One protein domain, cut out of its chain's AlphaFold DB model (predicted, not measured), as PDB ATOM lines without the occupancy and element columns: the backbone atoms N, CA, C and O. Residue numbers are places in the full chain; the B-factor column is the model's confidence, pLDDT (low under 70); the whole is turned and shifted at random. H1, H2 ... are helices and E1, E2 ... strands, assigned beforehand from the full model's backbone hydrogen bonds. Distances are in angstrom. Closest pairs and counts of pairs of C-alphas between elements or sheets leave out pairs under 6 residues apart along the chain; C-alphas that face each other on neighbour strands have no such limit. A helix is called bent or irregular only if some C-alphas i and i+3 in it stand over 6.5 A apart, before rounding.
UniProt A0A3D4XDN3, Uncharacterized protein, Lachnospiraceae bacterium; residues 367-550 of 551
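Overview. This is residues 367 to 550 of the 551 residues of an uncharacterized protein of Lachnospiraceae bacterium (UniProt A0A3D4XDN3). An elongated helical body has H4 and H6 in its middle: H3 and H5 stand side by side with H4, H8 stands side by side with H6, and H7 packs on H5 and H8. A small strand hairpin, E1 and E2, with H1 packed on it, makes one end of the long axis, and the short H9 lies at the other end. The printed part has 184 residues with nine named helices and two named strands, in the order H1 H2 H3 E1 E2 H4 H5 H6 H7 H8 H9; the sheet is antiparallel and the class is mostly helix. The whole is compact by its radius of gyration of the C-alphas, 16.8 A, and spans 55 by 34 by 33 A.

Along the chain. H1 is residues 370 to 379, 14.9 A, from C-alpha 370 at (32.568, 35.505, 91.715); it is irregular, with C-alphas 375 and 378 7.4 A apart. H2 is residues 384 to 391. H3, residues 422 to 438, is the longest helix, 24.6 A. E1 is residues 444 to 446 and E2 is residues 456 to 458. H4 is residues 460 to 474, 21.0 A, from C-alpha 460 at (41.269, 34.916, 83.495). H5 is residues 477 to 485, H6 is residues 500 to 508, H7 is residues 515 to 524 and H8 is residues 530 to 541, 16.5 A. H9, residues 547 to 550, ends with C-alpha 550 at (67.997, 46.324, 70.662).

Arrangement. H4 and H6 are the hub, touching four helices each. They touch each other, Trp 472 and Leu 508 having the closest C-alphas at 7.1 A. H3 touches H4 at a shallow tilt of 24 degrees, opposite ways, closest at C-alphas 429 and 467, 5.9 A. H4 and H5 form a helical hairpin, closest at C-alphas 468 and 483, 5.0 A. H2 touches H6 at a steep tilt of 51 degrees, closest at C-alphas 388 and 503, 5.6 A. H8 touches H6, closest at C-alphas 502 and 532, 4.4 A. H7 touches H5, closest at C-alphas 481 and 517, 5.9 A. E1 and E2 form a hairpin, with N 446 and O 456 2.8 A apart, within hydrogen-bond range. The closest C-alphas of H1 and E2 are Ala 374 and Met 458, 5.4 A. Every O i to N i+4 pair is within hydrogen-bond range in H3, H5, H6, H7 and H8, against 3 of 6 in H1, 3 of 4 in H2 and 10 of 11 in H4; H9 is too short for such a pair.

Size, cuts and confidence. The two C-alphas farthest apart are those of Pro 452 and Ala 547, 59.6 A. The printed part has no cut. The links from H2 to H3, 30 residues, and from H5 to H6, 14 residues, are long. The mean pLDDT of the printed part is 88.0; residues 394 to 401, 403 to 404, 492 to 499 and 550 are under 70.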
ATOM      1  N   PRO A 367      29.318  42.390  92.640       93.44
ATOM      2  CA  PRO A 367      30.641  42.215  92.033       93.44
ATOM      3  C   PRO A 367      31.562  41.311  92.865       93.44
ATOM      4  O   PRO A 367      32.482  40.695  92.328       93.44
ATOM      5  N   GLU A 368      31.333  41.216  94.172       94.25
ATOM      6  CA  GLU A 368      32.095  40.398  95.106       94.25
ATOM      7  C   GLU A 368      31.828  38.886  94.978       94.25
ATOM      8  O   GLU A 368      32.747  38.098  95.213       94.25
ATOM      9  N   ASP A 369      30.629  38.467  94.549       95.69
ATOM     10  CA  ASP A 369      30.265  37.052  94.368       95.69
ATOM     11  C   ASP A 369      30.739  36.552  92.993       95.69
ATOM     12  O   ASP A 369      30.052  36.672  91.977       95.69
ATOM     13  N   LEU A 370      31.950  35.983  92.955       95.75
ATOM     14  CA  LEU A 370      32.568  35.505  91.715       95.75
ATOM     15  C   LEU A 370      31.776  34.379  91.035       95.75
ATOM     16  O   LEU A 370      31.793  34.301  89.807       95.75
ATOM     17  N   GLU A 371      31.086  33.520  91.791       95.75
ATOM     18  CA  GLU A 371      30.255  32.454  91.212       95.75
ATOM     19  C   GLU A 371      29.035  33.040  90.507       95.75
ATOM     20  O   GLU A 371      28.705  32.637  89.389       95.75
ATOM     21  N   PHE A 372      28.399  34.029  91.134       95.38
ATOM     22  CA  PHE A 372      27.283  34.746  90.536       95.38
ATOM     23  C   PHE A 372      27.715  35.541  89.300       95.38
ATOM     24  O   PHE A 372      27.086  35.431  88.248       95.38
ATOM     25  N   VAL A 373      28.827  36.277  89.374       96.00
ATOM     26  CA  VAL A 373      29.381  37.009  88.224       96.00
ATOM     27  C   VAL A 373      29.731  36.062  87.074       96.00
ATOM     28  O   VAL A 373      29.386  36.348  85.925       96.00
ATOM     29  N   ALA A 374      30.350  34.913  87.362       95.25
ATOM     30  CA  ALA A 374      30.695  33.913  86.349       95.25
ATOM     31  C   ALA A 374      29.469  33.450  85.551       95.25
ATOM     32  O   ALA A 374      29.546  33.284  84.335       95.25
ATOM     33  N   CYS A 375      28.318  33.322  86.211       94.81
ATOM     34  CA  CYS A 375      27.068  32.903  85.584       94.81
ATOM     35  C   CYS A 375      26.512  33.902  84.554       94.81
ATOM     36  O   CYS A 375      25.749  33.502  83.678       94.81
ATOM     37  N   PHE A 376      26.888  35.182  84.635       95.31
ATOM     38  CA  PHE A 376      26.437  36.234  83.715       95.31
ATOM     39  C   PHE A 376      27.546  36.775  82.804       95.31
ATOM     40  O   PHE A 376      27.246  37.481  81.836       95.31
ATOM     41  N   MET A 377      28.811  36.431  83.062       94.12
ATOM     42  CA  MET A 377      29.967  36.911  82.299       94.12
ATOM     43  C   MET A 377      29.867  36.629  80.790       94.12
ATOM     44  O   MET A 377      30.143  37.542  80.008       94.12
ATOM     45  N   PRO A 378      29.396  35.450  80.323       90.75
ATOM     46  CA  PRO A 378      29.269  35.189  78.886       90.75
ATOM     47  C   PRO A 378      28.296  36.124  78.161       90.75
ATOM     48  O   PRO A 378      28.389  36.280  76.944       90.75
ATOM     49  N   GLY A 379      27.376  36.758  78.895       92.06
ATOM     50  CA  GLY A 379      26.473  37.764  78.347       92.06
ATOM     51  C   GLY A 379      27.037  39.180  78.289       92.06
ATOM     52  O   GLY A 379      26.604  39.970  77.451       92.06
ATOM     53  N   PHE A 380      28.042  39.492  79.109       95.25
ATOM     54  CA  PHE A 380      28.716  40.784  79.081       95.25
ATOM     55  C   PHE A 380      29.687  40.818  77.898       95.25
ATOM     56  O   PHE A 380      30.601  39.999  77.855       95.25
ATOM     57  N   MET A 381      29.508  41.729  76.937       93.00
ATOM     58  CA  MET A 381      30.322  41.833  75.712       93.00
ATOM     59  C   MET A 381      30.551  40.465  75.039       93.00
ATOM     60  O   MET A 381      31.688  40.058  74.795       93.00
ATOM     61  N   ALA A 382      29.471  39.721  74.777       87.94
ATOM     62  CA  ALA A 382      29.541  38.355  74.249       87.94
ATOM     63  C   ALA A 382      30.367  38.249  72.949       87.94
ATOM     64  O   ALA A 382      31.025  37.235  72.713       87.94
ATOM     65  N   SER A 383      30.380  39.305  72.125       86.12
ATOM     66  CA  SER A 383      31.160  39.360  70.885       86.12
ATOM     67  C   SER A 383      32.630  39.776  71.055       86.12
ATOM     68  O   SER A 383      33.345  39.797  70.051       86.12
ATOM     69  N   ALA A 384      33.123  40.059  72.271       86.75
ATOM     70  CA  ALA A 384      34.435  40.685  72.501       86.75
ATOM     71  C   ALA A 384      35.595  40.012  71.744       86.75
ATOM     72  O   ALA A 384      36.380  40.696  71.090       86.75
ATOM     73  N   ASN A 385      35.648  38.674  71.735       82.19
ATOM     74  CA  ASN A 385      36.640  37.920  70.959       82.19
ATOM     75  C   ASN A 385      36.576  38.239  69.465       82.19
ATOM     76  O   ASN A 385      37.564  38.660  68.871       82.19
ATOM     77  N   SER A 386      35.400  38.080  68.855       81.75
ATOM     78  CA  SER A 386      35.200  38.366  67.429       81.75
ATOM     79  C   SER A 386      35.442  39.837  67.074       81.75
ATOM     80  O   SER A 386      35.870  40.131  65.955       81.75
ATOM     81  N   ARG A 387      35.241  40.763  68.026       86.31
ATOM     82  CA  ARG A 387      35.484  42.193  67.816       86.31
ATOM     83  C   ARG A 387      36.954  42.483  67.571       86.31
ATOM     84  O   ARG A 387      37.235  43.151  66.583       86.31
ATOM     85  N   PHE A 388      37.882  41.913  68.340       87.69
ATOM     86  CA  PHE A 388      39.320  42.092  68.081       87.69
ATOM     87  C   PHE A 388      39.706  41.775  66.634       87.69
ATOM     88  O   PHE A 388      40.390  42.572  65.996       87.69
ATOM     89  N   TYR A 389      39.192  40.678  66.071       83.88
ATOM     90  CA  TYR A 389      39.422  40.345  64.664       83.88
ATOM     91  C   TYR A 389      38.847  41.396  63.718       83.88
ATOM     92  O   TYR A 389      39.517  41.795  62.772       83.88
ATOM     93  N   SER A 390      37.621  41.864  63.967       82.25
ATOM     94  CA  SER A 390      36.980  42.880  63.122       82.25
ATOM     95  C   SER A 390      37.756  44.204  63.075       82.25
ATOM     96  O   SER A 390      37.735  44.885  62.050       82.25
ATOM     97  N   LEU A 391      38.489  44.540  64.144       88.38
ATOM     98  CA  LEU A 391      39.285  45.764  64.226       88.38
ATOM     99  C   LEU A 391      40.551  45.706  63.364       88.38
ATOM    100  O   LEU A 391      41.029  46.750  62.935       88.38
ATOM    101  N   VAL A 392      41.083  44.513  63.089       86.56
ATOM    102  CA  VAL A 392      42.350  44.310  62.355       86.56
ATOM    103  C   VAL A 392      42.150  43.632  61.002       86.56
ATOM    104  O   VAL A 392      43.105  43.156  60.389       86.56
ATOM    105  N   LYS A 393      40.902  43.576  60.530       78.38
ATOM    106  CA  LYS A 393      40.536  42.961  59.258       78.38
ATOM    107  C   LYS A 393      40.306  44.012  58.170       78.38
ATOM    108  O   LYS A 393      39.546  44.964  58.357       78.38
ATOM    109  N   GLU A 394      40.927  43.797  57.010       69.06
ATOM    110  CA  GLU A 394      40.648  44.565  55.791       69.06
ATOM    111  C   GLU A 394      39.216  44.300  55.293       69.06
ATOM    112  O   GLU A 394      38.750  43.159  55.297       69.06
ATOM    113  N   GLU A 395      38.527  45.343  54.824       58.97
ATOM    114  CA  GLU A 395      37.118  45.274  54.390       58.97
ATOM    115  C   GLU A 395      36.889  44.298  53.226       58.97
ATOM    116  O   GLU A 395      35.843  43.663  53.147       58.97
ATOM    117  N   SER A 396      37.887  44.105  52.361       53.59
ATOM    118  CA  SER A 396      37.821  43.198  51.208       53.59
ATOM    119  C   SER A 396      38.256  41.759  51.500       53.59
ATOM    120  O   SER A 396      38.191  40.911  50.610       53.59
ATOM    121  N   SER A 397      38.739  41.454  52.710       53.69
ATOM    122  CA  SER A 397      39.302  40.135  53.007       53.69
ATOM    123  C   SER A 397      38.213  39.130  53.396       53.69
ATOM    124  O   SER A 397      37.487  39.291  54.378       53.69
ATOM    125  N   SER A 398      38.112  38.024  52.660       51.50
ATOM    126  CA  SER A 398      37.300  36.859  53.043       51.50
ATOM    127  C   SER A 398      38.029  35.925  54.019       51.50
ATOM    128  O   SER A 398      37.430  34.973  54.517       51.50
ATOM    129  N   VAL A 399      39.301  36.205  54.333       53.09
ATOM    130  CA  VAL A 399      40.159  35.328  55.133       53.09
ATOM    131  C   VAL A 399      39.726  35.376  56.603       53.09
ATOM    132  O   VAL A 399      39.591  36.443  57.205       53.09
ATOM    133  N   TYR A 400      39.467  34.198  57.179       55.22
ATOM    134  CA  TYR A 400      39.098  34.004  58.593       55.22
ATOM    135  C   TYR A 400      40.305  34.007  59.541       55.22
ATOM    136  O   TYR A 400      40.154  33.852  60.749       55.22
ATOM    137  N   SER A 401      41.502  34.179  58.989       65.56
ATOM    138  CA  SER A 401      42.771  34.150  59.696       65.56
ATOM    139  C   SER A 401      43.493  35.476  59.527       65.56
ATOM    140  O   SER A 401      43.532  36.045  58.436       65.56
ATOM    141  N   ILE A 402      44.093  35.941  60.616       71.81
ATOM    142  CA  ILE A 402      45.004  37.085  60.602       71.81
ATOM    143  C   ILE A 402      46.442  36.670  60.274       71.81
ATOM    144  O   ILE A 402      47.270  37.551  60.126       71.81
ATOM    145  N   ARG A 403      46.745  35.369  60.131       67.19
ATOM    146  CA  ARG A 403      48.115  34.834  59.990       67.19
ATOM    147  C   ARG A 403      48.944  35.563  58.930       67.19
ATOM    148  O   ARG A 403      49.984  36.115  59.253       67.19
ATOM    149  N   ASP A 404      48.424  35.625  57.708       68.50
ATOM    150  CA  ASP A 404      49.116  36.205  56.548       68.50
ATOM    151  C   ASP A 404      48.557  37.587  56.176       68.50
ATOM    152  O   ASP A 404      48.878  38.161  55.133       68.50
ATOM    153  N   ALA A 405      47.662  38.125  57.010       74.06
ATOM    154  CA  ALA A 405      47.082  39.435  56.782       74.06
ATOM    155  C   ALA A 405      48.107  40.511  57.137       74.06
ATOM    156  O   ALA A 405      48.712  40.455  58.215       74.06
ATOM    157  N   LYS A 406      48.236  41.520  56.268       82.69
ATOM    158  CA  LYS A 406      49.070  42.698  56.516       82.69
ATOM    159  C   LYS A 406      48.740  43.312  57.873       82.69
ATOM    160  O   LYS A 406      47.586  43.302  58.312       82.69
ATOM    161  N   VAL A 407      49.761  43.850  58.533       87.56
ATOM    162  CA  VAL A 407      49.542  44.691  59.706       87.56
ATOM    163  C   VAL A 407      48.831  45.950  59.226       87.56
ATOM    164  O   VAL A 407      49.328  46.677  58.368       87.56
ATOM    165  N   ILE A 408      47.633  46.179  59.750       89.31
ATOM    166  CA  ILE A 408      46.855  47.382  59.481       89.31
ATOM    167  C   ILE A 408      46.614  48.109  60.789       89.31
ATOM    168  O   ILE A 408      46.518  47.487  61.849       89.31
ATOM    169  N   ARG A 409      46.461  49.430  60.702       91.75
ATOM    170  CA  ARG A 409      46.039  50.230  61.845       91.75
ATOM    171  C   ARG A 409      44.689  49.708  62.353       91.75
ATOM    172  O   ARG A 409      43.729  49.731  61.577       91.75
ATOM    173  N   PRO A 410      44.587  49.283  63.624       92.56
ATOM    174  CA  PRO A 410      43.330  48.792  64.156       92.56
ATOM    175  C   PRO A 410      42.248  49.876  64.107       92.56
ATOM    176  O   PRO A 410      42.500  51.050  64.405       92.56
ATOM    177  N   LYS A 411      41.035  49.484  63.715       92.19
ATOM    178  CA  LYS A 411      39.873  50.377  63.661       92.19
ATOM    179  C   LYS A 411      39.517  50.861  65.069       92.19
ATOM    180  O   LYS A 411      39.737  50.168  66.065       92.19
ATOM    181  N   LYS A 412      38.948  52.061  65.152       90.19
ATOM    182  CA  LYS A 412      38.350  52.558  66.395       90.19
ATOM    183  C   LYS A 412      36.953  51.973  66.570       90.19
ATOM    184  O   LYS A 412      36.284  51.656  65.589       90.19
ATOM    185  N   ILE A 413      36.546  51.852  67.822       90.12
ATOM    186  CA  ILE A 413      35.208  51.444  68.232       90.12
ATOM    187  C   ILE A 413      34.716  52.455  69.265       90.12
ATOM    188  O   ILE A 413      35.446  52.805  70.191       90.12
ATOM    189  N   GLU A 414      33.498  52.950  69.075       91.56
ATOM    190  CA  GLU A 414      32.911  53.955  69.956       91.56
ATOM    191  C   GLU A 414      32.455  53.319  71.273       91.56
ATOM    192  O   GLU A 414      31.851  52.244  71.274       91.56
ATOM    193  N   VAL A 415      32.675  54.009  72.399       94.19
ATOM    194  CA  VAL A 415      32.209  53.574  73.737       94.19
ATOM    195  C   VAL A 415      30.713  53.258  73.753       94.19
ATOM    196  O   VAL A 415      30.284  52.313  74.416       94.19
ATOM    197  N   THR A 416      29.943  53.992  72.947       91.31
ATOM    198  CA  THR A 416      28.483  53.896  72.834       91.31
ATOM    199  C   THR A 416      27.981  52.590  72.219       91.31
ATOM    200  O   THR A 416      26.782  52.311  72.252       91.31
ATOM    201  N   GLU A 417      28.878  51.759  71.680       88.06
ATOM    202  CA  GLU A 417      28.519  50.438  71.169       88.06
ATOM    203  C   GLU A 417      28.121  49.470  72.296       88.06
ATOM    204  O   GLU A 417      27.178  48.693  72.141       88.06
ATOM    205  N   PHE A 418      28.795  49.557  73.449       92.31
ATOM    206  CA  PHE A 418      28.562  48.683  74.607       92.31
ATOM    207  C   PHE A 418      28.139  49.439  75.872       92.31
ATOM    208  O   PHE A 418      27.550  48.842  76.779       92.31
ATOM    209  N   PHE A 419      28.427  50.737  75.954       96.12
ATOM    210  CA  PHE A 419      28.241  51.563  77.145       96.12
ATOM    211  C   PHE A 419      27.400  52.803  76.846       96.12
ATOM    212  O   PHE A 419      27.226  53.175  75.696       96.12
ATOM    213  N   ALA A 420      26.833  53.435  77.867       95.12
ATOM    214  CA  ALA A 420      26.137  54.709  77.716       95.12
ATOM    215  C   ALA A 420      27.132  55.832  77.377       95.12
ATOM    216  O   ALA A 420      26.870  56.659  76.505       95.12
ATOM    217  N   ASP A 421      28.285  55.823  78.044       97.12
ATOM    218  CA  ASP A 421      29.357  56.802  77.906       97.12
ATOM    219  C   ASP A 421      30.705  56.221  78.382       97.12
ATOM    220  O   ASP A 421      30.806  55.061  78.799       97.12
ATOM    221  N   ALA A 422      31.763  57.036  78.307       97.75
ATOM    222  CA  ALA A 422      33.100  56.662  78.766       97.75
ATOM    223  C   ALA A 422      33.167  56.402  80.286       97.75
ATOM    224  O   ALA A 422      33.912  55.525  80.717       97.75
ATOM    225  N   GLY A 423      32.364  57.099  81.094       98.25
ATOM    226  CA  GLY A 423      32.335  56.918  82.546       98.25
ATOM    227  C   GLY A 423      31.770  55.555  82.951       98.25
ATOM    228  O   GLY A 423      32.312  54.891  83.836       98.25
ATOM    229  N   GLU A 424      30.723  55.086  82.268       98.12
ATOM    230  CA  GLU A 424      30.209  53.728  82.459       98.12
ATOM    231  C   GLU A 424      31.252  52.678  82.041       98.12
ATOM    232  O   GLU A 424      31.478  51.710  82.772       98.12
ATOM    233  N   ALA A 425      31.930  52.882  80.907       98.38
ATOM    234  CA  ALA A 425      32.992  51.991  80.444       98.38
ATOM    235  C   ALA A 425      34.147  51.891  81.462       98.38
ATOM    236  O   ALA A 425      34.584  50.789  81.794       98.38
ATOM    237  N   GLU A 426      34.592  53.015  82.028       98.44
ATOM    238  CA  GLU A 426      35.619  53.060  83.080       98.44
ATOM    239  C   GLU A 426      35.186  52.356  84.363       98.44
ATOM    240  O   GLU A 426      35.967  51.616  84.965       98.44
ATOM    241  N   ARG A 427      33.924  52.529  84.769       98.50
ATOM    242  CA  ARG A 427      33.369  51.822  85.925       98.50
ATOM    243  C   ARG A 427      33.448  50.309  85.729       98.50
ATOM    244  O   ARG A 427      33.909  49.604  86.625       98.50
ATOM    245  N   PHE A 428      33.022  49.804  84.570       98.50
ATOM    246  CA  PHE A 428      33.110  48.373  84.274       98.50
ATOM    247  C   PHE A 428      34.551  47.890  84.125       98.50
ATOM    248  O   PHE A 428      34.852  46.791  84.584       98.50
ATOM    249  N   TYR A 429      35.455  48.703  83.571       98.69
ATOM    250  CA  TYR A 429      36.883  48.390  83.559       98.69
ATOM    251  C   TYR A 429      37.412  48.160  84.983       98.69
ATOM    252  O   TYR A 429      38.018  47.127  85.259       98.69
ATOM    253  N   GLY A 430      37.113  49.075  85.911       98.44
ATOM    254  CA  GLY A 430      37.508  48.951  87.316       98.44
ATOM    255  C   GLY A 430      36.945  47.698  87.992       98.44
ATOM    256  O   GLY A 430      37.681  46.978  88.663       98.44
ATOM    257  N   LEU A 431      35.663  47.389  87.763       98.56
ATOM    258  CA  LEU A 431      35.022  46.184  88.306       98.56
ATOM    259  C   LEU A 431      35.659  44.899  87.770       98.56
ATOM    260  O   LEU A 431      35.956  43.989  88.540       98.56
ATOM    261  N   LEU A 432      35.904  44.823  86.461       98.38
ATOM    262  CA  LEU A 432      36.551  43.663  85.848       98.38
ATOM    263  C   LEU A 432      37.995  43.494  86.327       98.38
ATOM    264  O   LEU A 432      38.442  42.365  86.515       98.38
ATOM    265  N   LYS A 433      38.716  44.594  86.566       98.38
ATOM    266  CA  LYS A 433      40.073  44.566  87.121       98.38
ATOM    267  C   LYS A 433      40.084  44.009  88.546       98.38
ATOM    268  O   LYS A 433      40.920  43.162  88.856       98.38
ATOM    269  N   ASP A 434      39.138  44.423  89.388       98.12
ATOM    270  CA  ASP A 434      38.972  43.860  90.734       98.12
ATOM    271  C   ASP A 434      38.608  42.363  90.690       98.12
ATOM    272  O   ASP A 434      39.231  41.545  91.371       98.12
ATOM    273  N   ILE A 435      37.672  41.979  89.815       97.75
ATOM    274  CA  ILE A 435      37.316  40.572  89.572       97.75
ATOM    275  C   ILE A 435      38.552  39.764  89.152       97.75
ATOM    276  O   ILE A 435      38.797  38.696  89.712       97.75
ATOM    277  N   LEU A 436      39.357  40.269  88.208       97.12
ATOM    278  CA  LEU A 436      40.590  39.617  87.757       97.12
ATOM    279  C   LEU A 436      41.585  39.417  88.909       97.12
ATOM    280  O   LEU A 436      42.211  38.361  88.987       97.12
ATOM    281  N   GLY A 437      41.714  40.405  89.801       96.88
ATOM    282  CA  GLY A 437      42.598  40.347  90.968       96.88
ATOM    283  C   GLY A 437      42.180  39.309  92.016       96.88
ATOM    284  O   GLY A 437      43.038  38.751  92.700       96.88
ATOM    285  N   ARG A 438      40.877  39.015  92.122       96.56
ATOM    286  CA  ARG A 438      40.324  38.012  93.050       96.56
ATOM    287  C   ARG A 438      40.178  36.619  92.434       96.56
ATOM    288  O   ARG A 438      40.056  35.641  93.172       96.56
ATOM    289  N   LEU A 439      40.175  36.508  91.106       94.94
ATOM    290  CA  LEU A 439      39.994  35.234  90.418       94.94
ATOM    291  C   LEU A 439      41.205  34.303  90.646       94.94
ATOM    292  O   LEU A 439      42.349  34.718  90.445       94.94
ATOM    293  N   PRO A 440      40.997  33.021  91.005       93.38
ATOM    294  CA  PRO A 440      42.091  32.058  91.078       93.38
ATOM    295  C   PRO A 440      42.810  31.920  89.728       93.38
ATOM    296  O   PRO A 440      42.174  31.942  88.677       93.38
ATOM    297  N   LYS A 441      44.128  31.666  89.741       89.44
ATOM    298  CA  LYS A 441      44.927  31.486  88.507       89.44
ATOM    299  C   LYS A 441      44.370  30.410  87.566       89.44
ATOM    300  O   LYS A 441      44.453  30.544  86.354       89.44
ATOM    301  N   LYS A 442      43.793  29.342  88.127       88.62
ATOM    302  CA  LYS A 442      43.168  28.245  87.367       88.62
ATOM    303  C   LYS A 442      41.752  28.562  86.859       88.62
ATOM    304  O   LYS A 442      41.137  27.703  86.244       88.62
ATOM    305  N   GLY A 443      41.232  29.757  87.139       91.50
ATOM    306  CA  GLY A 443      39.833  30.114  86.928       91.50
ATOM    307  C   GLY A 443      38.904  29.590  88.025       91.50
ATOM    308  O   GLY A 443      39.335  29.041  89.046       91.50
ATOM    309  N   LEU A 444      37.614  29.795  87.794       93.50
ATOM    310  CA  LEU A 444      36.505  29.352  88.629       93.50
ATOM    311  C   LEU A 444      35.624  28.384  87.836       93.50
ATOM    312  O   LEU A 444      35.310  28.652  86.678       93.50
ATOM    313  N   THR A 445      35.180  27.310  88.487       95.19
ATOM    314  CA  THR A 445      34.229  26.341  87.932       95.19
ATOM    315  C   THR A 445      33.125  26.083  88.948       95.19
ATOM    316  O   THR A 445      33.414  25.748  90.096       95.19
ATOM    317  N   VAL A 446      31.870  26.199  88.518       92.56
ATOM    318  CA  VAL A 446      30.673  25.890  89.309       92.56
ATOM    319  C   VAL A 446      29.966  24.701  88.656       92.56
ATOM    320  O   VAL A 446      29.386  24.839  87.576       92.56
ATOM    321  N   ALA A 447      30.038  23.526  89.288       91.62
ATOM    322  CA  ALA A 447      29.473  22.280  88.769       91.62
ATOM    323  C   ALA A 447      28.956  21.364  89.905       91.62
ATOM    324  O   ALA A 447      29.750  20.963  90.757       91.62
ATOM    325  N   PRO A 448      27.664  20.979  89.907       89.12
ATOM    326  CA  PRO A 448      26.591  21.543  89.087       89.12
ATOM    327  C   PRO A 448      26.266  22.982  89.520       89.12
ATOM    328  O   PRO A 448      26.381  23.322  90.693       89.12
ATOM    329  N   CYS A 449      25.845  23.821  88.575       88.44
ATOM    330  CA  CYS A 449      25.444  25.200  88.858       88.44
ATOM    331  C   CYS A 449      23.935  25.315  89.143       88.44
ATOM    332  O   CYS A 449      23.545  25.633  90.261       88.44
ATOM    333  N   ILE A 450      23.080  25.007  88.156       90.00
ATOM    334  CA  ILE A 450      21.606  25.129  88.274       90.00
ATOM    335  C   ILE A 450      20.942  23.761  88.173       90.00
ATOM    336  O   ILE A 450      20.203  23.334  89.055       90.00
ATOM    337  N   PHE A 451      21.249  23.059  87.086       86.88
ATOM    338  CA  PHE A 451      20.829  21.688  86.846       86.88
ATOM    339  C   PHE A 451      22.015  20.735  87.020       86.88
ATOM    340  O   PHE A 451      23.157  21.154  86.825       86.88
ATOM    341  N   PRO A 452      21.779  19.437  87.286       86.25
ATOM    342  CA  PRO A 452      22.849  18.443  87.423       86.25
ATOM    343  C   PRO A 452      23.800  18.333  86.219       86.25
ATOM    344  O   PRO A 452      24.909  17.833  86.360       86.25
ATOM    345  N   TRP A 453      23.360  18.761  85.034       84.88
ATOM    346  CA  TRP A 453      24.137  18.759  83.788       84.88
ATOM    347  C   TRP A 453      24.679  20.144  83.402       84.88
ATOM    348  O   TRP A 453      25.306  20.275  82.357       84.88
ATOM    349  N   HIS A 454      24.405  21.181  84.198       88.44
ATOM    350  CA  HIS A 454      24.812  22.552  83.908       88.44
ATOM    351  C   HIS A 454      26.077  22.912  84.690       88.44
ATOM    352  O   HIS A 454      26.098  22.806  85.917       88.44
ATOM    353  N   GLN A 455      27.096  23.383  83.976       91.12
ATOM    354  CA  GLN A 455      28.371  23.838  84.518       91.12
ATOM    355  C   GLN A 455      28.687  25.228  83.973       91.12
ATOM    356  O   GLN A 455      28.434  25.509  82.802       91.12
ATOM    357  N   VAL A 456      29.251  26.075  84.828       91.44
ATOM    358  CA  VAL A 456      29.721  27.416  84.474       91.44
ATOM    359  C   VAL A 456      31.208  27.506  84.772       91.44
ATOM    360  O   VAL A 456      31.658  27.067  85.831       91.44
ATOM    361  N   GLU A 457      31.959  28.099  83.851       92.38
ATOM    362  CA  GLU A 457      33.380  28.385  84.011       92.38
ATOM    363  C   GLU A 457      33.657  29.860  83.734       92.38
ATOM    364  O   GLU A 457      33.041  30.465  82.857       92.38
ATOM    365  N   MET A 458      34.595  30.431  84.487       93.69
ATOM    366  CA  MET A 458      35.133  31.762  84.237       93.69
ATOM    367  C   MET A 458      36.645  31.729  84.416       93.69
ATOM    368  O   MET A 458      37.165  31.498  85.511       93.69
ATOM    369  N   THR A 459      37.356  31.959  83.320       93.25
ATOM    370  CA  THR A 459      38.817  31.987  83.273       93.25
ATOM    371  C   THR A 459      39.337  33.422  83.334       93.25
ATOM    372  O   THR A 459      38.604  34.382  83.091       93.25
ATOM    373  N   GLN A 460      40.636  33.595  83.608       93.31
ATOM    374  CA  GLN A 460      41.269  34.916  83.495       93.31
ATOM    375  C   GLN A 460      41.163  35.469  82.065       93.31
ATOM    376  O   GLN A 460      40.965  36.667  81.886       93.31
ATOM    377  N   SER A 461      41.206  34.592  81.056       92.19
ATOM    378  CA  SER A 461      41.033  34.959  79.650       92.19
ATOM    379  C   SER A 461      39.699  35.659  79.399       92.19
ATOM    380  O   SER A 461      39.668  36.685  78.720       92.19
ATOM    381  N   ASP A 462      38.607  35.138  79.968       91.62
ATOM    382  CA  ASP A 462      37.267  35.704  79.786       91.62
ATOM    383  C   ASP A 462      37.199  37.157  80.263       91.62
ATOM    384  O   ASP A 462      36.578  37.998  79.612       91.62
ATOM    385  N   VAL A 463      37.882  37.472  81.362       95.38
ATOM    386  CA  VAL A 463      37.918  38.820  81.938       95.38
ATOM    387  C   VAL A 463      38.874  39.732  81.161       95.38
ATOM    388  O   VAL A 463      38.514  40.855  80.808       95.38
ATOM    389  N   VAL A 464      40.075  39.246  80.839       95.31
ATOM    390  CA  VAL A 464      41.136  40.045  80.203       95.31
ATOM    391  C   VAL A 464      40.768  40.498  78.794       95.31
ATOM    392  O   VAL A 464      41.038  41.643  78.439       95.31
ATOM    393  N   ILE A 465      40.107  39.656  78.000       93.44
ATOM    394  CA  ILE A 465      39.638  40.045  76.659       93.44
ATOM    395  C   ILE A 465      38.696  41.257  76.744       93.44
ATOM    396  O   ILE A 465      38.797  42.190  75.949       93.44
ATOM    397  N   ARG A 466      37.803  41.281  77.739       95.75
ATOM    398  CA  ARG A 466      36.860  42.389  77.955       95.75
ATOM    399  C   ARG A 466      37.581  43.648  78.429       95.75
ATOM    400  O   ARG A 466      37.333  44.716  77.879       95.75
ATOM    401  N   LEU A 467      38.514  43.515  79.375       97.88
ATOM    402  CA  LEU A 467      39.379  44.616  79.814       97.88
ATOM    403  C   LEU A 467      40.142  45.237  78.639       97.88
ATOM    404  O   LEU A 467      40.122  46.454  78.474       97.88
ATOM    405  N   GLY A 468      40.757  44.410  77.790       96.69
ATOM    406  CA  GLY A 468      41.499  44.877  76.621       96.69
ATOM    407  C   GLY A 468      40.625  45.623  75.620       96.69
ATOM    408  O   GLY A 468      41.026  46.672  75.118       96.69
ATOM    409  N   LEU A 469      39.410  45.132  75.363       96.12
ATOM    410  CA  LEU A 469      38.493  45.802  74.446       96.12
ATOM    411  C   LEU A 469      37.999  47.134  75.026       96.12
ATOM    412  O   LEU A 469      37.976  48.125  74.306       96.12
ATOM    413  N   ILE A 470      37.683  47.195  76.323       98.12
ATOM    414  CA  ILE A 470      37.288  48.448  76.987       98.12
ATOM    415  C   ILE A 470      38.442  49.463  76.984       98.12
ATOM    416  O   ILE A 470      38.221  50.626  76.651       98.12
ATOM    417  N   ALA A 471      39.678  49.042  77.280       97.81
ATOM    418  CA  ALA A 471      40.855  49.910  77.177       97.81
ATOM    419  C   ALA A 471      41.027  50.456  75.752       97.81
ATOM    420  O   ALA A 471      41.276  51.649  75.569       97.81
ATOM    421  N   TRP A 472      40.829  49.603  74.741       97.12
ATOM    422  CA  TRP A 472      40.852  50.020  73.343       97.12
ATOM    423  C   TRP A 472      39.725  51.002  72.999       97.12
ATOM    424  O   TRP A 472      39.955  51.943  72.252       97.12
ATOM    425  N   MET A 473      38.525  50.859  73.553       97.12
ATOM    426  CA  MET A 473      37.448  51.839  73.347       97.12
ATOM    427  C   MET A 473      37.768  53.193  74.003       97.12
ATOM    428  O   MET A 473      37.477  54.240  73.433       97.12
ATOM    429  N   LEU A 474      38.389  53.178  75.187       97.69
ATOM    430  CA  LEU A 474      38.707  54.381  75.964       97.69
ATOM    431  C   LEU A 474      39.951  55.131  75.470       97.69
ATOM    432  O   LEU A 474      40.057  56.332  75.707       97.69
ATOM    433  N   GLN A 475      40.892  54.445  74.809       95.75
ATOM    434  CA  GLN A 475      42.131  55.023  74.258       95.75
ATOM    435  C   GLN A 475      42.964  55.816  75.292       95.75
ATOM    436  O   GLN A 475      43.621  56.800  74.953       95.75
ATOM    437  N   ARG A 476      42.942  55.401  76.566       95.75
ATOM    438  CA  ARG A 476      43.774  55.976  77.634       95.75
ATOM    439  C   ARG A 476      45.069  55.183  77.761       95.75
ATOM    440  O   ARG A 476      45.009  53.979  77.990       95.75
ATOM    441  N   GLU A 477      46.212  55.858  77.664       95.00
ATOM    442  CA  GLU A 477      47.542  55.225  77.661       95.00
ATOM    443  C   GLU A 477      47.769  54.295  78.862       95.00
ATOM    444  O   GLU A 477      48.152  53.146  78.675       95.00
ATOM    445  N   GLU A 478      47.419  54.732  80.074       95.88
ATOM    446  CA  GLU A 478      47.547  53.914  81.290       95.88
ATOM    447  C   GLU A 478      46.734  52.610  81.209       95.88
ATOM    448  O   GLU A 478      47.225  51.540  81.563       95.88
ATOM    449  N   LEU A 479      45.503  52.670  80.687       97.44
ATOM    450  CA  LEU A 479      44.632  51.495  80.570       97.44
ATOM    451  C   LEU A 479      45.088  50.551  79.452       97.44
ATOM    452  O   LEU A 479      44.902  49.337  79.563       97.44
ATOM    453  N   LEU A 480      45.659  51.099  78.374       97.31
ATOM    454  CA  LEU A 480      46.253  50.326  77.282       97.31
ATOM    455  C   LEU A 480      47.514  49.593  77.750       97.31
ATOM    456  O   LEU A 480      47.696  48.428  77.396       97.31
ATOM    457  N   ASP A 481      48.349  50.242  78.561       97.56
ATOM    458  CA  ASP A 481      49.549  49.645  79.152       97.56
ATOM    459  C   ASP A 481      49.192  48.508  80.121       97.56
ATOM    460  O   ASP A 481      49.752  47.413  80.022       97.56
ATOM    461  N   GLU A 482      48.205  48.719  80.998       96.81
ATOM    462  CA  GLU A 482      47.677  47.671  81.882       96.81
ATOM    463  C   GLU A 482      47.102  46.489  81.089       96.81
ATOM    464  O   GLU A 482      47.474  45.336  81.321       96.81
ATOM    465  N   ALA A 483      46.234  46.772  80.111       96.88
ATOM    466  CA  ALA A 483      45.609  45.753  79.274       96.88
ATOM    467  C   ALA A 483      46.636  44.922  78.495       96.88
ATOM    468  O   ALA A 483      46.497  43.700  78.396       96.88
ATOM    469  N   ALA A 484      47.675  45.568  77.963       96.69
ATOM    470  CA  ALA A 484      48.763  44.889  77.279       96.69
ATOM    471  C   ALA A 484      49.519  43.930  78.208       96.69
ATOM    472  O   ALA A 484      49.804  42.799  77.814       96.69
ATOM    473  N   GLY A 485      49.765  44.330  79.460       95.94
ATOM    474  CA  GLY A 485      50.406  43.479  80.466       95.94
ATOM    475  C   GLY A 485      49.657  42.168  80.751       95.94
ATOM    476  O   GLY A 485      50.269  41.190  81.179       95.94
ATOM    477  N   TRP A 486      48.352  42.105  80.469       95.81
ATOM    478  CA  TRP A 486      47.544  40.895  80.650       95.81
ATOM    479  C   TRP A 486      47.409  40.018  79.400       95.81
ATOM    480  O   TRP A 486      46.856  38.926  79.512       95.81
ATOM    481  N   ILE A 487      47.943  40.409  78.234       94.06
ATOM    482  CA  ILE A 487      47.891  39.588  77.005       94.06
ATOM    483  C   ILE A 487      48.326  38.124  77.238       94.06
ATOM    484  O   ILE A 487      47.639  37.227  76.739       94.06
ATOM    485  N   PRO A 488      49.381  37.818  78.027       90.94
ATOM    486  CA  PRO A 488      49.768  36.431  78.309       90.94
ATOM    487  C   PRO A 488      48.690  35.587  79.014       90.94
ATOM    488  O   PRO A 488      48.699  34.364  78.883       90.94
ATOM    489  N   LEU A 489      47.753  36.214  79.739       91.00
ATOM    490  CA  LEU A 489      46.648  35.538  80.434       91.00
ATOM    491  C   LEU A 489      45.495  35.148  79.500       91.00
ATOM    492  O   LEU A 489      44.636  34.352  79.882       91.00
ATOM    493  N   ILE A 490      45.452  35.698  78.284       89.44
ATOM    494  CA  ILE A 490      44.463  35.310  77.276       89.44
ATOM    495  C   ILE A 490      44.779  33.875  76.861       89.44
ATOM    496  O   ILE A 490      45.883  33.591  76.399       89.44
ATOM    497  N   GLY A 491      43.838  32.956  77.066       76.88
ATOM    498  CA  GLY A 491      44.015  31.527  76.824       76.88
ATOM    499  C   GLY A 491      44.178  31.194  75.340       76.88
ATOM    500  O   GLY A 491      43.818  31.978  74.463       76.88
ATOM    501  N   GLN A 492      44.667  29.986  75.056       62.88
ATOM    502  CA  GLN A 492      44.917  29.487  73.692       62.88
ATOM    503  C   GLN A 492      43.634  29.120  72.906       62.88
ATOM    504  O   GLN A 492      43.708  28.540  71.833       62.88
ATOM    505  N   GLY A 493      42.450  29.483  73.416       51.75
ATOM    506  CA  GLY A 493      41.145  29.267  72.787       51.75
ATOM    507  C   GLY A 493      40.765  27.790  72.610       51.75
ATOM    508  O   GLY A 493      41.072  27.162  71.605       51.75
ATOM    509  N   GLY A 494      40.012  27.252  73.573       38.38
ATOM    510  CA  GLY A 494      39.512  25.868  73.560       38.38
ATOM    511  C   GLY A 494      38.205  25.631  72.786       38.38
ATOM    512  O   GLY A 494      37.733  24.500  72.741       38.38
ATOM    513  N   SER A 495      37.598  26.648  72.166       38.97
ATOM    514  CA  SER A 495      36.379  26.471  71.363       38.97
ATOM    515  C   SER A 495      36.341  27.438  70.181       38.97
ATOM    516  O   SER A 495      36.252  28.643  70.392       38.97
ATOM    517  N   TYR A 496      36.412  26.903  68.957       36.34
ATOM    518  CA  TYR A 496      36.115  27.506  67.639       36.34
ATOM    519  C   TYR A 496      36.666  28.912  67.269       36.34
ATOM    520  O   TYR A 496      36.521  29.320  66.118       36.34
ATOM    521  N   SER A 497      37.373  29.627  68.150       44.75
ATOM    522  CA  SER A 497      38.043  30.916  67.891       44.75
ATOM    523  C   SER A 497      39.422  30.977  68.573       44.75
ATOM    524  O   SER A 497      39.713  31.852  69.394       44.75
ATOM    525  N   GLY A 498      40.267  29.996  68.242       50.19
ATOM    526  CA  GLY A 498      41.588  29.706  68.822       50.19
ATOM    527  C   GLY A 498      42.714  30.729  68.609       50.19
ATOM    528  O   GLY A 498      43.869  30.337  68.653       50.19
ATOM    529  N   MET A 499      42.443  32.013  68.336       58.69
ATOM    530  CA  MET A 499      43.512  33.014  68.106       58.69
ATOM    531  C   MET A 499      43.248  34.360  68.806       58.69
ATOM    532  O   MET A 499      43.681  35.417  68.345       58.69
ATOM    533  N   SER A 500      42.526  34.329  69.930       72.25
ATOM    534  CA  SER A 500      42.116  35.546  70.649       72.25
ATOM    535  C   SER A 500      43.318  36.346  71.180       72.25
ATOM    536  O   SER A 500      43.287  37.575  71.156       72.25
ATOM    537  N   ARG A 501      44.414  35.672  71.572       89.12
ATOM    538  CA  ARG A 501      45.654  36.332  72.021       89.12
ATOM    539  C   ARG A 501      46.353  37.087  70.887       89.12
ATOM    540  O   ARG A 501      46.666  38.261  71.050       89.12
ATOM    541  N   ALA A 502      46.540  36.445  69.734       89.25
ATOM    542  CA  ALA A 502      47.139  37.068  68.555       89.25
ATOM    543  C   ALA A 502      46.331  38.291  68.078       89.25
ATOM    544  O   ALA A 502      46.895  39.349  67.809       89.25
ATOM    545  N   ALA A 503      44.999  38.186  68.034       89.06
ATOM    546  CA  ALA A 503      44.145  39.313  67.661       89.06
ATOM    547  C   ALA A 503      44.236  40.473  68.674       89.06
ATOM    548  O   ALA A 503      44.356  41.628  68.267       89.06
ATOM    549  N   ALA A 504      44.249  40.177  69.979       92.19
ATOM    550  CA  ALA A 504      44.452  41.186  71.017       92.19
ATOM    551  C   ALA A 504      45.833  41.854  70.917       92.19
ATOM    552  O   ALA A 504      45.920  43.076  71.024       92.19
ATOM    553  N   ALA A 505      46.892  41.085  70.635       93.94
ATOM    554  CA  ALA A 505      48.233  41.614  70.397       93.94
ATOM    555  C   ALA A 505      48.261  42.563  69.189       93.94
ATOM    556  O   ALA A 505      48.758  43.679  69.317       93.94
ATOM    557  N   ARG A 506      47.644  42.189  68.053       92.38
ATOM    558  CA  ARG A 506      47.534  43.077  66.877       92.38
ATOM    559  C   ARG A 506      46.853  44.405  67.182       92.38
ATOM    560  O   ARG A 506      47.178  45.396  66.543       92.38
ATOM    561  N   VAL A 507      45.897  44.423  68.108       94.12
ATOM    562  CA  VAL A 507      45.183  45.648  68.479       94.12
ATOM    563  C   VAL A 507      45.976  46.474  69.490       94.12
ATOM    564  O   VAL A 507      46.257  47.642  69.245       94.12
ATOM    565  N   LEU A 508      46.349  45.879  70.624       95.62
ATOM    566  CA  LEU A 508      46.899  46.611  71.770       95.62
ATOM    567  C   LEU A 508      48.386  46.956  71.608       95.62
ATOM    568  O   LEU A 508      48.856  47.924  72.210       95.62
ATOM    569  N   LEU A 509      49.112  46.190  70.788       95.75
ATOM    570  CA  LEU A 509      50.547  46.347  70.537       95.75
ATOM    571  C   LEU A 509      50.840  46.871  69.123       95.75
ATOM    572  O   LEU A 509      51.964  46.749  68.646       95.75
ATOM    573  N   TYR A 510      49.853  47.448  68.429       94.62
ATOM    574  CA  TYR A 510      50.106  48.140  67.166       94.62
ATOM    575  C   TYR A 510      50.943  49.400  67.412       94.62
ATOM    576  O   TYR A 510      50.458  50.333  68.053       94.62
ATOM    577  N   ARG A 511      52.181  49.418  66.891       92.31
ATOM    578  CA  ARG A 511      53.148  50.532  66.991       92.31
ATOM    579  C   ARG A 511      53.177  51.149  68.402       92.31
ATOM    580  O   ARG A 511      52.754  52.292  68.587       92.31
ATOM    581  N   PRO A 512      53.600  50.373  69.414       90.44
ATOM    582  CA  PRO A 512      53.473  50.767  70.808       90.44
ATOM    583  C   PRO A 512      54.345  51.987  71.117       90.44
ATOM    584  O   PRO A 512      55.534  52.010  70.804       90.44
ATOM    585  N   MET A 513      53.749  52.988  71.767       83.25
ATOM    586  CA  MET A 513      54.450  54.218  72.155       83.25
ATOM    587  C   MET A 513      55.148  54.089  73.515       83.25
ATOM    588  O   MET A 513      56.169  54.731  73.746       83.25
ATOM    589  N   SER A 514      54.609  53.266  74.420       90.75
ATOM    590  CA  SER A 514      55.125  53.101  75.780       90.75
ATOM    591  C   SER A 514      56.155  51.974  75.870       90.75
ATOM    592  O   SER A 514      56.046  50.939  75.204       90.75
ATOM    593  N   GLY A 515      57.133  52.137  76.768       90.94
ATOM    594  CA  GLY A 515      58.110  51.086  77.076       90.94
ATOM    595  C   GLY A 515      57.460  49.808  77.619       90.94
ATOM    596  O   GLY A 515      57.934  48.710  77.340       90.94
ATOM    597  N   VAL A 516      56.329  49.931  78.326       93.12
ATOM    598  CA  VAL A 516      55.557  48.786  78.838       93.12
ATOM    599  C   VAL A 516      55.035  47.926  77.688       93.12
ATOM    600  O   VAL A 516      55.270  46.718  77.670       93.12
ATOM    601  N   ARG A 517      54.374  48.532  76.693       94.75
ATOM    602  CA  ARG A 517      53.826  47.789  75.550       94.75
ATOM    603  C   ARG A 517      54.915  47.247  74.627       94.75
ATOM    604  O   ARG A 517      54.774  46.125  74.145       94.75
ATOM    605  N   LYS A 518      56.017  47.983  74.434       94.25
ATOM    606  CA  LYS A 518      57.209  47.482  73.725       94.25
ATOM    607  C   LYS A 518      57.774  46.225  74.384       94.25
ATOM    608  O   LYS A 518      57.972  45.218  73.713       94.25
ATOM    609  N   LYS A 519      57.939  46.246  75.710       94.12
ATOM    610  CA  LYS A 519      58.411  45.088  76.476       94.12
ATOM    611  C   LYS A 519      57.513  43.869  76.270       94.12
ATOM    612  O   LYS A 519      58.018  42.797  75.954       94.12
ATOM    613  N   VAL A 520      56.191  44.037  76.387       95.44
ATOM    614  CA  VAL A 520      55.239  42.939  76.140       95.44
ATOM    615  C   VAL A 520      55.378  42.409  74.709       95.44
ATOM    616  O   VAL A 520      55.438  41.198  74.518       95.44
ATOM    617  N   LEU A 521      55.466  43.286  73.704       95.38
ATOM    618  CA  LEU A 521      55.646  42.880  72.307       95.38
ATOM    619  C   LEU A 521      56.914  42.033  72.110       95.38
ATOM    620  O   LEU A 521      56.844  40.979  71.480       95.38
ATOM    621  N   PHE A 522      58.044  42.444  72.687       94.81
ATOM    622  CA  PHE A 522      59.306  41.707  72.578       94.81
ATOM    623  C   PHE A 522      59.300  40.381  73.348       94.81
ATOM    624  O   PHE A 522      59.843  39.385  72.870       94.81
ATOM    625  N   GLU A 523      58.625  40.310  74.496       94.44
ATOM    626  CA  GLU A 523      58.412  39.041  75.201       94.44
ATOM    627  C   GLU A 523      57.597  38.051  74.349       94.44
ATOM    628  O   GLU A 523      57.888  36.851  74.334       94.44
ATOM    629  N   LEU A 524      56.622  38.535  73.567       93.12
ATOM    630  CA  LEU A 524      55.821  37.685  72.680       93.12
ATOM    631  C   LEU A 524      56.606  37.112  71.483       93.12
ATOM    632  O   LEU A 524      56.181  36.087  70.943       93.12
ATOM    633  N   LEU A 525      57.772  37.666  71.124       92.62
ATOM    634  CA  LEU A 525      58.689  37.066  70.134       92.62
ATOM    635  C   LEU A 525      59.249  35.707  70.580       92.62
ATOM    636  O   LEU A 525      59.768  34.953  69.765       92.62
ATOM    637  N   HIS A 526      59.124  35.373  71.862       91.69
ATOM    638  CA  HIS A 526      59.534  34.086  72.424       91.69
ATOM    639  C   HIS A 526      58.330  33.241  72.859       91.69
ATOM    640  O   HIS A 526      58.486  32.232  73.550       91.69
ATOM    641  N   ASN A 527      57.108  33.652  72.495       88.81
ATOM    642  CA  ASN A 527      55.906  32.922  72.868       88.81
ATOM    643  C   ASN A 527      55.888  31.536  72.191       88.81
ATOM    644  O   ASN A 527      56.095  31.459  70.981       88.81
ATOM    645  N   PRO A 528      55.603  30.444  72.923       86.44
ATOM    646  CA  PRO A 528      55.556  29.103  72.339       86.44
ATOM    647  C   PRO A 528      54.349  28.882  71.410       86.44
ATOM    648  O   PRO A 528      54.322  27.907  70.664       86.44
ATOM    649  N   GLU A 529      53.329  29.746  71.458       86.00
ATOM    650  CA  GLU A 529      52.190  29.684  70.546       86.00
ATOM    651  C   GLU A 529      52.542  30.325  69.197       86.00
ATOM    652  O   GLU A 529      52.685  31.546  69.102       86.00
ATOM    653  N   GLU A 530      52.599  29.501  68.146       85.19
ATOM    654  CA  GLU A 530      52.990  29.900  66.785       85.19
ATOM    655  C   GLU A 530      52.262  31.163  66.292       85.19
ATOM    656  O   GLU A 530      52.903  32.085  65.794       85.19
ATOM    657  N   TYR A 531      50.937  31.258  66.460       84.62
ATOM    658  CA  TYR A 531      50.164  32.394  65.940       84.62
ATOM    659  C   TYR A 531      50.463  33.714  66.647       84.62
ATOM    660  O   TYR A 531      50.549  34.768  66.007       84.62
ATOM    661  N   THR A 532      50.602  33.666  67.969       88.56
ATOM    662  CA  THR A 532      50.963  34.841  68.761       88.56
ATOM    663  C   THR A 532      52.399  35.264  68.454       88.56
ATOM    664  O   THR A 532      52.650  36.454  68.265       88.56
ATOM    665  N   ASN A 533      53.314  34.302  68.320       90.81
ATOM    666  CA  ASN A 533      54.703  34.542  67.940       90.81
ATOM    667  C   ASN A 533      54.826  35.210  66.558       90.81
ATOM    668  O   ASN A 533      55.416  36.281  66.440       90.81
ATOM    669  N   GLN A 534      54.194  34.633  65.532       89.25
ATOM    670  CA  GLN A 534      54.167  35.193  64.175       89.25
ATOM    671  C   GLN A 534      53.588  36.609  64.164       89.25
ATOM    672  O   GLN A 534      54.126  37.502  63.516       89.25
ATOM    673  N   THR A 535      52.519  36.836  64.931       90.25
ATOM    674  CA  THR A 535      51.925  38.167  65.073       90.25
ATOM    675  C   THR A 535      52.903  39.172  65.676       90.25
ATOM    676  O   THR A 535      52.982  40.295  65.184       90.25
ATOM    677  N   ALA A 536      53.646  38.787  66.716       93.12
ATOM    678  CA  ALA A 536      54.651  39.651  67.323       93.12
ATOM    679  C   ALA A 536      55.760  40.004  66.321       93.12
ATOM    680  O   ALA A 536      56.100  41.178  66.196       93.12
ATOM    681  N   HIS A 537      56.243  39.031  65.538       92.94
ATOM    682  CA  HIS A 537      57.205  39.284  64.460       92.94
ATOM    683  C   HIS A 537      56.673  40.293  63.438       92.94
ATOM    684  O   HIS A 537      57.335  41.292  63.181       92.94
ATOM    685  N   SER A 538      55.453  40.100  62.926       91.94
ATOM    686  CA  SER A 538      54.865  41.039  61.961       91.94
ATOM    687  C   SER A 538      54.696  42.453  62.527       91.94
ATOM    688  O   SER A 538      54.863  43.427  61.801       91.94
ATOM    689  N   LEU A 539      54.353  42.588  63.812       93.69
ATOM    690  CA  LEU A 539      54.228  43.894  64.469       93.69
ATOM    691  C   LEU A 539      55.582  44.595  64.631       93.69
ATOM    692  O   LEU A 539      55.651  45.809  64.455       93.69
ATOM    693  N   VAL A 540      56.641  43.842  64.944       93.19
ATOM    694  CA  VAL A 540      58.011  44.368  65.031       93.19
ATOM    695  C   VAL A 540      58.529  44.781  63.651       93.19
ATOM    696  O   VAL A 540      59.140  45.836  63.531       93.19
ATOM    697  N   GLU A 541      58.232  44.008  62.604       91.12
ATOM    698  CA  GLU A 541      58.583  44.347  61.217       91.12
ATOM    699  C   GLU A 541      57.859  45.604  60.692       91.12
ATOM    700  O   GLU A 541      58.394  46.295  59.828       91.12
ATOM    701  N   ASP A 542      56.659  45.922  61.199       90.56
ATOM    702  CA  ASP A 542      55.881  47.109  60.792       90.56
ATOM    703  C   ASP A 542      56.291  48.409  61.516       90.56
ATOM    704  O   ASP A 542      55.863  49.498  61.115       90.56
ATOM    705  N   MET A 543      57.089  48.337  62.587       88.81
ATOM    706  CA  MET A 543      57.464  49.511  63.384       88.81
ATOM    707  C   MET A 543      58.925  49.929  63.198       88.81
ATOM    708  O   MET A 543      59.802  49.119  62.914       88.81
ATOM    709  N   GLU A 544      59.200  51.216  63.407       83.94
ATOM    710  CA  GLU A 544      60.570  51.722  63.474       83.94
ATOM    711  C   GLU A 544      61.174  51.399  64.846       83.94
ATOM    712  O   GLU A 544      60.627  51.782  65.884       83.94
ATOM    713  N   LEU A 545      62.304  50.687  64.845       84.00
ATOM    714  CA  LEU A 545      63.052  50.343  66.052       84.00
ATOM    715  C   LEU A 545      64.116  51.404  66.334       84.00
ATOM    716  O   LEU A 545      64.881  51.801  65.453       84.00
ATOM    717  N   SER A 546      64.174  51.851  67.582       81.44
ATOM    718  CA  SER A 546      65.232  52.723  68.087       81.44
ATOM    719  C   SER A 546      66.414  51.902  68.608       81.44
ATOM    720  O   SER A 546      66.286  50.709  68.866       81.44
ATOM    721  N   ALA A 547      67.575  52.533  68.806       76.31
ATOM    722  CA  ALA A 547      68.754  51.849  69.348       76.31
ATOM    723  C   ALA A 547      68.506  51.229  70.739       76.31
ATOM    724  O   ALA A 547      69.087  50.196  71.057       76.31
ATOM    725  N   GLU A 548      67.622  51.833  71.539       76.12
ATOM    726  CA  GLU A 548      67.227  51.335  72.863       76.12
ATOM    727  C   GLU A 548      66.394  50.049  72.789       76.12
ATOM    728  O   GLU A 548      66.359  49.299  73.754       76.12
ATOM    729  N   ASP A 549      65.759  49.763  71.647       77.44
ATOM    730  CA  ASP A 549      64.927  48.569  71.454       77.44
ATOM    731  C   ASP A 549      65.754  47.297  71.163       77.44
ATOM    732  O   ASP A 549      65.208  46.196  71.154       77.44
ATOM    733  N   TYR A 550      67.064  47.435  70.915       69.06
ATOM    734  CA  TYR A 550      67.997  46.324  70.662       69.06
ATOM    735  C   TYR A 550      68.790  45.886  71.907       69.06
ATOM    736  O   TYR A 550      69.635  44.991  71.803       69.06
TER     737      TYR A 550